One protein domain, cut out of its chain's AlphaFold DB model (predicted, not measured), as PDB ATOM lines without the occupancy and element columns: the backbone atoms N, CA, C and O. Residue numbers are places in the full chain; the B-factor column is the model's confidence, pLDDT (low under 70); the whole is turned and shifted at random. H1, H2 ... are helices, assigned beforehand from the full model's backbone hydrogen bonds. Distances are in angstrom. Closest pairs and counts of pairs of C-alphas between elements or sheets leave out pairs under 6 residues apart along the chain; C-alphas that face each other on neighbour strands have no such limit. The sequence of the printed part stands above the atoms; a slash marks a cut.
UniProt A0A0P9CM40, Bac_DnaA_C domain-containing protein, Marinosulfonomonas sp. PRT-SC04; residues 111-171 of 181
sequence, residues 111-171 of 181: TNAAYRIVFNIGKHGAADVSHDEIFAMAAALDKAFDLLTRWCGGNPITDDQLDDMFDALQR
ATOM      1  N   THR A 111       3.151  95.155  16.424       79.12
ATOM      2  CA  THR A 111       4.158  94.128  16.164       79.12
ATOM      3  C   THR A 111       4.180  93.117  17.309       79.12
ATOM      4  O   THR A 111       4.110  91.912  17.066       79.12
ATOM      5  N   ASN A 112       4.180  93.577  18.563       77.88
ATOM      6  CA  ASN A 112       4.099  92.691  19.729       77.88
ATOM      7  C   ASN A 112       2.763  91.925  19.786       77.88
ATOM      8  O   ASN A 112       2.750  90.720  20.045       77.88
ATOM      9  N   ALA A 113       1.640  92.584  19.463       80.56
ATOM     10  CA  ALA A 113       0.340  91.919  19.344       80.56
ATOM     11  C   ALA A 113       0.375  90.790  18.295       80.56
ATOM     12  O   ALA A 113      -0.020  89.659  18.593       80.56
ATOM     13  N   ALA A 114       0.926  91.056  17.105       82.75
ATOM     14  CA  ALA A 114       1.090  90.055  16.053       82.75
ATOM     15  C   ALA A 114       2.002  88.895  16.487       82.75
ATOM     16  O   ALA A 114       1.633  87.729  16.320       82.75
ATOM     17  N   TYR A 115       3.155  89.189  17.099       81.56
ATOM     18  CA  TYR A 115       4.067  88.167  17.621       81.56
ATOM     19  C   TYR A 115       3.387  87.271  18.655       81.56
ATOM     20  O   TYR A 115       3.496  86.045  18.566       81.56
ATOM     21  N   ARG A 116       2.639  87.857  19.597       77.56
ATOM     22  CA  ARG A 116       1.892  87.108  20.615       77.56
ATOM     23  C   ARG A 116       0.891  86.149  19.975       77.56
ATOM     24  O   ARG A 116       0.806  84.995  20.390       77.56
ATOM     25  N   ILE A 117       0.154  86.606  18.962       79.50
ATOM     26  CA  ILE A 117      -0.825  85.786  18.236       79.50
ATOM     27  C   ILE A 117      -0.129  84.617  17.540       79.50
ATOM     28  O   ILE A 117      -0.482  83.463  17.783       79.50
ATOM     29  N   VAL A 118       0.885  84.899  16.718       79.31
ATOM     30  CA  VAL A 118       1.603  83.883  15.933       79.31
ATOM     31  C   VAL A 118       2.253  82.836  16.838       79.31
ATOM     32  O   VAL A 118       2.173  81.642  16.553       79.31
ATOM     33  N   PHE A 119       2.845  83.259  17.957       73.00
ATOM     34  CA  PHE A 119       3.518  82.353  18.886       73.00
ATOM     35  C   PHE A 119       2.538  81.500  19.715       73.00
ATOM     36  O   PHE A 119       2.838  80.348  20.033       73.00
ATOM     37  N   ASN A 120       1.347  82.023  20.034       65.75
ATOM     38  CA  ASN A 120       0.353  81.312  20.846       65.75
ATOM     39  C   ASN A 120      -0.546  80.354  20.050       65.75
ATOM     40  O   ASN A 120      -1.048  79.391  20.631       65.75
ATOM     41  N   ILE A 121      -0.692  80.535  18.730       59.91
ATOM     42  CA  ILE A 121      -1.457  79.618  17.857       59.91
ATOM     43  C   ILE A 121      -0.944  78.161  17.949       59.91
ATOM     44  O   ILE A 121      -1.709  77.221  17.736       59.91
ATOM     45  N   GLY A 122       0.317  77.945  18.344       54.28
ATOM     46  CA  GLY A 122       0.919  76.616  18.498       54.28
ATOM     47  C   GLY A 122       0.656  75.882  19.824       54.28
ATOM     48  O   GLY A 122       1.065  74.729  19.936       54.28
ATOM     49  N   LYS A 123       0.021  76.498  20.839       55.94
ATOM     50  CA  LYS A 123      -0.029  75.950  22.220       55.94
ATOM     51  C   LYS A 123      -1.416  75.574  22.770       55.94
ATOM     52  O   LYS A 123      -1.556  75.410  23.973       55.94
ATOM     53  N   HIS A 124      -2.399  75.324  21.906       47.84
ATOM     54  CA  HIS A 124      -3.789  74.974  22.261       47.84
ATOM     55  C   HIS A 124      -4.594  76.134  22.873       47.84
ATOM     56  O   HIS A 124      -4.764  76.243  24.082       47.84
ATOM     57  N   GLY A 125      -5.162  76.966  22.003       52.16
ATOM     58  CA  GLY A 125      -6.171  77.966  22.348       52.16
ATOM     59  C   GLY A 125      -6.239  79.037  21.267       52.16
ATOM     60  O   GLY A 125      -5.207  79.399  20.706       52.16
ATOM     61  N   ALA A 126      -7.437  79.523  20.938       55.53
ATOM     62  CA  ALA A 126      -7.553  80.752  20.160       55.53
ATOM     63  C   ALA A 126      -6.758  81.842  20.894       55.53
ATOM     64  O   ALA A 126      -6.932  82.014  22.099       55.53
ATOM     65  N   ALA A 127      -5.844  82.529  20.208       62.75
ATOM     66  CA  ALA A 127      -5.218  83.701  20.801       62.75
ATOM     67  C   ALA A 127      -6.328  84.735  21.028       62.75
ATOM     68  O   ALA A 127      -6.990  85.127  20.067       62.75
ATOM     69  N   ASP A 128      -6.556  85.147  22.276       65.94
ATOM     70  CA  ASP A 128      -7.450  86.267  22.554       65.94
ATOM     71  C   ASP A 128      -6.817  87.534  21.961       65.94
ATOM     72  O   ASP A 128      -5.706  87.942  22.329       65.94
ATOM     73  N   VAL A 129      -7.515  88.112  20.983       76.81
ATOM     74  CA  VAL A 129      -7.133  89.354  20.309       76.81
ATOM     75  C   VAL A 129      -8.229  90.372  20.548       76.81
ATOM     76  O   VAL A 129      -9.398  90.116  20.246       76.81
ATOM     77  N   SER A 130      -7.863  91.530  21.091       76.81
ATOM     78  CA  SER A 130      -8.822  92.613  21.280       76.81
ATOM     79  C   SER A 130      -9.165  93.282  19.943       76.81
ATOM     80  O   SER A 130      -8.396  93.247  18.982       76.81
ATOM     81  N   HIS A 131     -10.326  93.935  19.878       72.00
ATOM     82  CA  HIS A 131     -10.689  94.739  18.708       72.00
ATOM     83  C   HIS A 131      -9.641  95.835  18.440       72.00
ATOM     84  O   HIS A 131      -9.301  96.075  17.283       72.00
ATOM     85  N   ASP A 132      -9.082  96.441  19.490       72.38
ATOM     86  CA  ASP A 132      -8.080  97.506  19.380       72.38
ATOM     87  C   ASP A 132      -6.739  96.985  18.841       72.38
ATOM     88  O   ASP A 132      -6.112  97.635  18.007       72.38
ATOM     89  N   GLU A 133      -6.328  95.772  19.221       78.12
ATOM     90  CA  GLU A 133      -5.147  95.108  18.653       78.12
ATOM     91  C   GLU A 133      -5.330  94.809  17.162       78.12
ATOM     92  O   GLU A 133      -4.416  95.044  16.369       78.12
ATOM     93  N   ILE A 134      -6.524  94.356  16.755       80.94
ATOM     94  CA  ILE A 134      -6.860  94.155  15.337       80.94
ATOM     95  C   ILE A 134      -6.740  95.475  14.570       80.94
ATOM     96  O   ILE A 134      -6.133  95.511  13.497       80.94
ATOM     97  N   PHE A 135      -7.286  96.564  15.117       77.25
ATOM     98  CA  PHE A 135      -7.189  97.883  14.494       77.25
ATOM     99  C   PHE A 135      -5.746  98.387  14.413       77.25
ATOM    100  O   PHE A 135      -5.361  98.908  13.367       77.25
ATOM    101  N   ALA A 136      -4.940  98.201  15.461       75.75
ATOM    102  CA  ALA A 136      -3.534  98.601  15.472       75.75
ATOM    103  C   ALA A 136      -2.721  97.873  14.404       75.75
ATOM    104  O   ALA A 136      -2.000  98.512  13.636       75.75
ATOM    105  N   MET A 137      -2.882  96.552  14.302       83.81
ATOM    106  CA  MET A 137      -2.210  95.754  13.276       83.81
ATOM    107  C   MET A 137      -2.641  96.168  11.865       83.81
ATOM    108  O   MET A 137      -1.797  96.339  10.986       83.81
ATOM    109  N   ALA A 138      -3.939  96.383  11.641       80.69
ATOM    110  CA  ALA A 138      -4.449  96.821  10.344       80.69
ATOM    111  C   ALA A 138      -3.927  98.216   9.950       80.69
ATOM    112  O   ALA A 138      -3.546  98.420   8.798       80.69
ATOM    113  N   ALA A 139      -3.871  99.162  10.893       73.69
ATOM    114  CA  ALA A 139      -3.348 100.506  10.655       73.69
ATOM    115  C   ALA A 139      -1.843 100.498  10.334       73.69
ATOM    116  O   ALA A 139      -1.402 101.217   9.437       73.69
ATOM    117  N   ALA A 140      -1.063  99.661  11.025       79.31
ATOM    118  CA  ALA A 140       0.362  99.485  10.749       79.31
ATOM    119  C   ALA A 140       0.609  98.936   9.333       79.31
ATOM    120  O   ALA A 140       1.475  99.441   8.618       79.31
ATOM    121  N   LEU A 141      -0.199  97.960   8.896       80.81
ATOM    122  CA  LEU A 141      -0.142  97.426   7.532       80.81
ATOM    123  C   LEU A 141      -0.491  98.488   6.481       80.81
ATOM    124  O   LEU A 141       0.250  98.634   5.514       80.81
ATOM    125  N   ASP A 142      -1.578  99.245   6.672       72.56
ATOM    126  CA  ASP A 142      -1.994 100.323   5.754       72.56
ATOM    127  C   ASP A 142      -0.872 101.358   5.570       72.56
ATOM    128  O   ASP A 142      -0.504 101.701   4.447       72.56
ATOM    129  N   LYS A 143      -0.241 101.781   6.673       73.75
ATOM    130  CA  LYS A 143       0.880 102.727   6.649       73.75
ATOM    131  C   LYS A 143       2.112 102.168   5.928       73.75
ATOM    132  O   LYS A 143       2.756 102.900   5.179       73.75
ATOM    133  N   ALA A 144       2.434 100.890   6.130       76.00
ATOM    134  CA  ALA A 144       3.525 100.230   5.416       76.00
ATOM    135  C   ALA A 144       3.241 100.147   3.904       76.00
ATOM    136  O   ALA A 144       4.119 100.447   3.097       76.00
ATOM    137  N   PHE A 145       2.005  99.821   3.510       72.00
ATOM    138  CA  PHE A 145       1.588  99.829   2.104       72.00
ATOM    139  C   PHE A 145       1.659 101.226   1.475       72.00
ATOM    140  O   PHE A 145       2.125 101.351   0.341       72.00
ATOM    141  N   ASP A 146       1.249 102.274   2.191       69.50
ATOM    142  CA  ASP A 146       1.357 103.662   1.722       69.50
ATOM    143  C   ASP A 146       2.820 104.069   1.476       69.50
ATOM    144  O   ASP A 146       3.123 104.692   0.455       69.50
ATOM    145  N   LEU A 147       3.737 103.703   2.381       74.50
ATOM    146  CA  LEU A 147       5.175 103.950   2.220       74.50
ATOM    147  C   LEU A 147       5.739 103.207   1.004       74.50
ATOM    148  O   LEU A 147       6.344 103.831   0.133       74.50
ATOM    149  N   LEU A 148       5.451 101.907   0.888       72.44
ATOM    150  CA  LEU A 148       5.868 101.090  -0.254       72.44
ATOM    151  C   LEU A 148       5.360 101.665  -1.581       72.44
ATOM    152  O   LEU A 148       6.124 101.794  -2.533       72.44
ATOM    153  N   THR A 149       4.092 102.079  -1.634       69.38
ATOM    154  CA  THR A 149       3.485 102.659  -2.842       69.38
ATOM    155  C   THR A 149       4.164 103.971  -3.240       69.38
ATOM    156  O   THR A 149       4.360 104.220  -4.429       69.38
ATOM    157  N   ARG A 150       4.574 104.802  -2.270       70.88
ATOM    158  CA  ARG A 150       5.341 106.035  -2.533       70.88
ATOM    159  C   ARG A 150       6.757 105.751  -3.030       70.88
ATOM    160  O   ARG A 150       7.291 106.549  -3.795       70.88
ATOM    161  N   TRP A 151       7.361 104.645  -2.605       70.69
ATOM    162  CA  TRP A 151       8.713 104.256  -3.018       70.69
ATOM    163  C   TRP A 151       8.764 103.517  -4.355       70.69
ATOM    164  O   TRP A 151       9.841 103.406  -4.940       70.69
ATOM    165  N   CYS A 152       7.628 103.053  -4.887       58.84
ATOM    166  CA  CYS A 152       7.542 102.418  -6.203       58.84
ATOM    167  C   CYS A 152       7.806 103.413  -7.356       58.84
ATOM    168  O   CYS A 152       6.901 103.814  -8.082       58.84
ATOM    169  N   GLY A 153       9.080 103.766  -7.545       59.50
ATOM    170  CA  GLY A 153       9.643 104.484  -8.697       59.50
ATOM    171  C   GLY A 153      10.679 103.666  -9.482       59.50
ATOM    172  O   GLY A 153      11.443 104.235 -10.252       59.50
ATOM    173  N   GLY A 154      10.741 102.343  -9.279       55.78
ATOM    174  CA  GLY A 154      11.661 101.439  -9.989       55.78
ATOM    175  C   GLY A 154      13.085 101.359  -9.423       55.78
ATOM    176  O   GLY A 154      13.905 100.629  -9.976       55.78
ATOM    177  N   ASN A 155      13.375 102.056  -8.323       60.88
ATOM    178  CA  ASN A 155      14.661 101.980  -7.632       60.88
ATOM    179  C   ASN A 155      14.630 100.941  -6.495       60.88
ATOM    180  O   ASN A 155      13.562 100.709  -5.920       60.88
ATOM    181  N   PRO A 156      15.776 100.321  -6.157       64.81
ATOM    182  CA  PRO A 156      15.899  99.483  -4.968       64.81
ATOM    183  C   PRO A 156      15.512 100.263  -3.707       64.81
ATOM    184  O   PRO A 156      15.821 101.450  -3.603       64.81
ATOM    185  N   ILE A 157      14.860  99.585  -2.761       70.12
ATOM    186  CA  ILE A 157      14.551 100.148  -1.442       70.12
ATOM    187  C   ILE A 157      15.880 100.401  -0.713       70.12
ATOM    188  O   ILE A 157      16.719  99.502  -0.658       70.12
ATOM    189  N   THR A 158      16.088 101.614  -0.202       77.31
ATOM    190  CA  THR A 158      17.285 101.977   0.574       77.31
ATOM    191  C   THR A 158      17.168 101.524   2.031       77.31
ATOM    192  O   THR A 158      16.064 101.295   2.523       77.31
ATOM    193  N   ASP A 159      18.293 101.439   2.745       71.25
ATOM    194  CA  ASP A 159      18.296 101.088   4.176       71.25
ATOM    195  C   ASP A 159      17.463 102.083   5.007       71.25
ATOM    196  O   ASP A 159      16.635 101.662   5.807       71.25
ATOM    197  N   ASP A 160      17.549 103.386   4.714       74.56
ATOM    198  CA  ASP A 160      16.712 104.411   5.362       74.56
ATOM    199  C   ASP A 160      15.204 104.185   5.127       74.56
ATOM    200  O   ASP A 160      14.377 104.417   6.008       74.56
ATOM    201  N   GLN A 161      14.823 103.707   3.936       72.00
ATOM    202  CA  GLN A 161      13.433 103.367   3.627       72.00
ATOM    203  C   GLN A 161      13.003 102.094   4.366       72.00
ATOM    204  O   GLN A 161      11.877 102.001   4.848       72.00
ATOM    205  N   LEU A 162      13.887 101.104   4.507       68.31
ATOM    206  CA  LEU A 162      13.601  99.938   5.342       68.31
ATOM    207  C   LEU A 162      13.381 100.348   6.801       68.31
ATOM    208  O   LEU A 162      12.398  99.910   7.400       68.31
ATOM    209  N   ASP A 163      14.223 101.229   7.336       72.62
ATOM    210  CA  ASP A 163      14.098 101.747   8.698       72.62
ATOM    211  C   ASP A 163      12.789 102.521   8.895       72.62
ATOM    212  O   ASP A 163      12.065 102.247   9.850       72.62
ATOM    213  N   ASP A 164      12.399 103.384   7.952       72.38
ATOM    214  CA  ASP A 164      11.101 104.076   7.966       72.38
ATOM    215  C   ASP A 164       9.911 103.099   7.980       72.38
ATOM    216  O   ASP A 164       8.886 103.340   8.633       72.38
ATOM    217  N   MET A 165      10.029 101.981   7.258       68.31
ATOM    218  CA  MET A 165       9.006 100.937   7.210       68.31
ATOM    219  C   MET A 165       8.928 100.172   8.535       68.31
ATOM    220  O   MET A 165       7.830  99.939   9.045       68.31
ATOM    221  N   PHE A 166      10.072  99.813   9.124       67.81
ATOM    222  CA  PHE A 166      10.129  99.167  10.436       67.81
ATOM    223  C   PHE A 166       9.630 100.097  11.546       67.81
ATOM    224  O   PHE A 166       8.819  99.677  12.372       67.81
ATOM    225  N   ASP A 167      10.002 101.374  11.515       71.19
ATOM    226  CA  ASP A 167       9.476 102.403  12.409       71.19
ATOM    227  C   ASP A 167       7.954 102.552  12.268       71.19
ATOM    228  O   ASP A 167       7.236 102.725  13.257       71.19
ATOM    229  N   ALA A 168       7.422 102.475  11.045       67.94
ATOM    230  CA  ALA A 168       5.983 102.513  10.808       67.94
ATOM    231  C   ALA A 168       5.244 101.301  11.397       67.94
ATOM    232  O   ALA A 168       4.097 101.458  11.817       67.94
ATOM    233  N   LEU A 169       5.898 100.138  11.460       65.25
ATOM    234  CA  LEU A 169       5.368  98.909  12.056       65.25
ATOM    235  C   LEU A 169       5.521  98.862  13.588       65.25
ATOM    236  O   LEU A 169       4.744  98.177  14.251       65.25
ATOM    237  N   GLN A 170       6.503  99.567  14.156       65.56
ATOM    238  CA  GLN A 170       6.838  99.497  15.587       65.56
ATOM    239  C   GLN A 170       6.318 100.679  16.419       65.56
ATOM    240  O   GLN A 170       6.217 100.570  17.641       65.56
ATOM    241  N   ARG A 171       5.978 101.825  15.810       58.12
ATOM    242  CA  ARG A 171       5.557 103.011  16.578       58.12
ATOM    243  C   ARG A 171       4.076 102.958  16.979       58.12
ATOM    244  O   ARG A 171       3.224 102.842  16.095       58.12
TER     245      ARG A 171
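What this domain is: This is residues 111 to 171 of the 181 residues of the protein "Bac_DnaA_C domain-containing protein" of Marinosulfonomonas sp. PRT-SC04 (UniProt A0A0P9CM40). A long helix, H2, makes one side of a narrow, loosely joined structure: H3 folds back beside it as a helical hairpin, and near the other end of H2 the helix H1 meets it at a steep angle by its first turns. From there H1 runs away from H2 and H3, and the link of residues 121 to 130 swings round in an open loop to the beginning of H2. The printed part has 61 residues with three named helices, in the order H1, H2, H3, and no named strand; its class is all helix. It is loose, with a radius of gyration of the C-alphas of 14.5 A, and spans 44 by 20 by 18 A.

Where its parts are: H1 is residues 111 to 120, 14.2 A from first to last C-alpha, and begins at C-alpha 111 at (4.158, 94.128, 16.164). H2 is residues 131 to 151, 30.6 A long, from C-alpha 131 at (-10.689, 94.739, 18.708) to C-alpha 151 at (8.713, 104.256, -3.018). H3 is residues 159 to 170, 16.2 A long, and ends at C-alpha 170 at (6.838, 99.497, 15.587).

How they stand to each other: H1 touches H2, and H2 does so with residues 133 to 137 alone; the closest C-alphas, those of Ala 113 and Glu 133, are 6.4 A apart. Their lines stand at a steep tilt of 60 degrees, and they run opposite ways. H2 and H3 form a helical hairpin, running opposite ways at a shallow tilt of 17 degrees. They touch through residues 140 to 147 of H2 and residues 165 to 169 of H3 alone; the closest C-alphas, those of Ala 140 and Leu 169, are 5.2 A apart. H1 and H3 are close but not clearly touching, and their closest C-alphas, those of Thr 111 and Gln 170, are 6.0 A apart. These two run the same way at a steep tilt of 68 degrees, only just short of about perpendicular. In H1, H2 and H3 every O i to N i+4 pair is within hydrogen-bond range.

The domain as a whole: The outline is a rod, and the two C-alphas farthest apart, those of His 124 and Gly 153, are 44.8 A apart. The printed part has no cut. The links from H1 to H2, with 10 residues, and from H2 to H3, with 7 residues, are short. The mean pLDDT of the printed part is 70.6, and 23 residues are under 70, among them residues 120 to 128, 152 to 156 and 168 to 171.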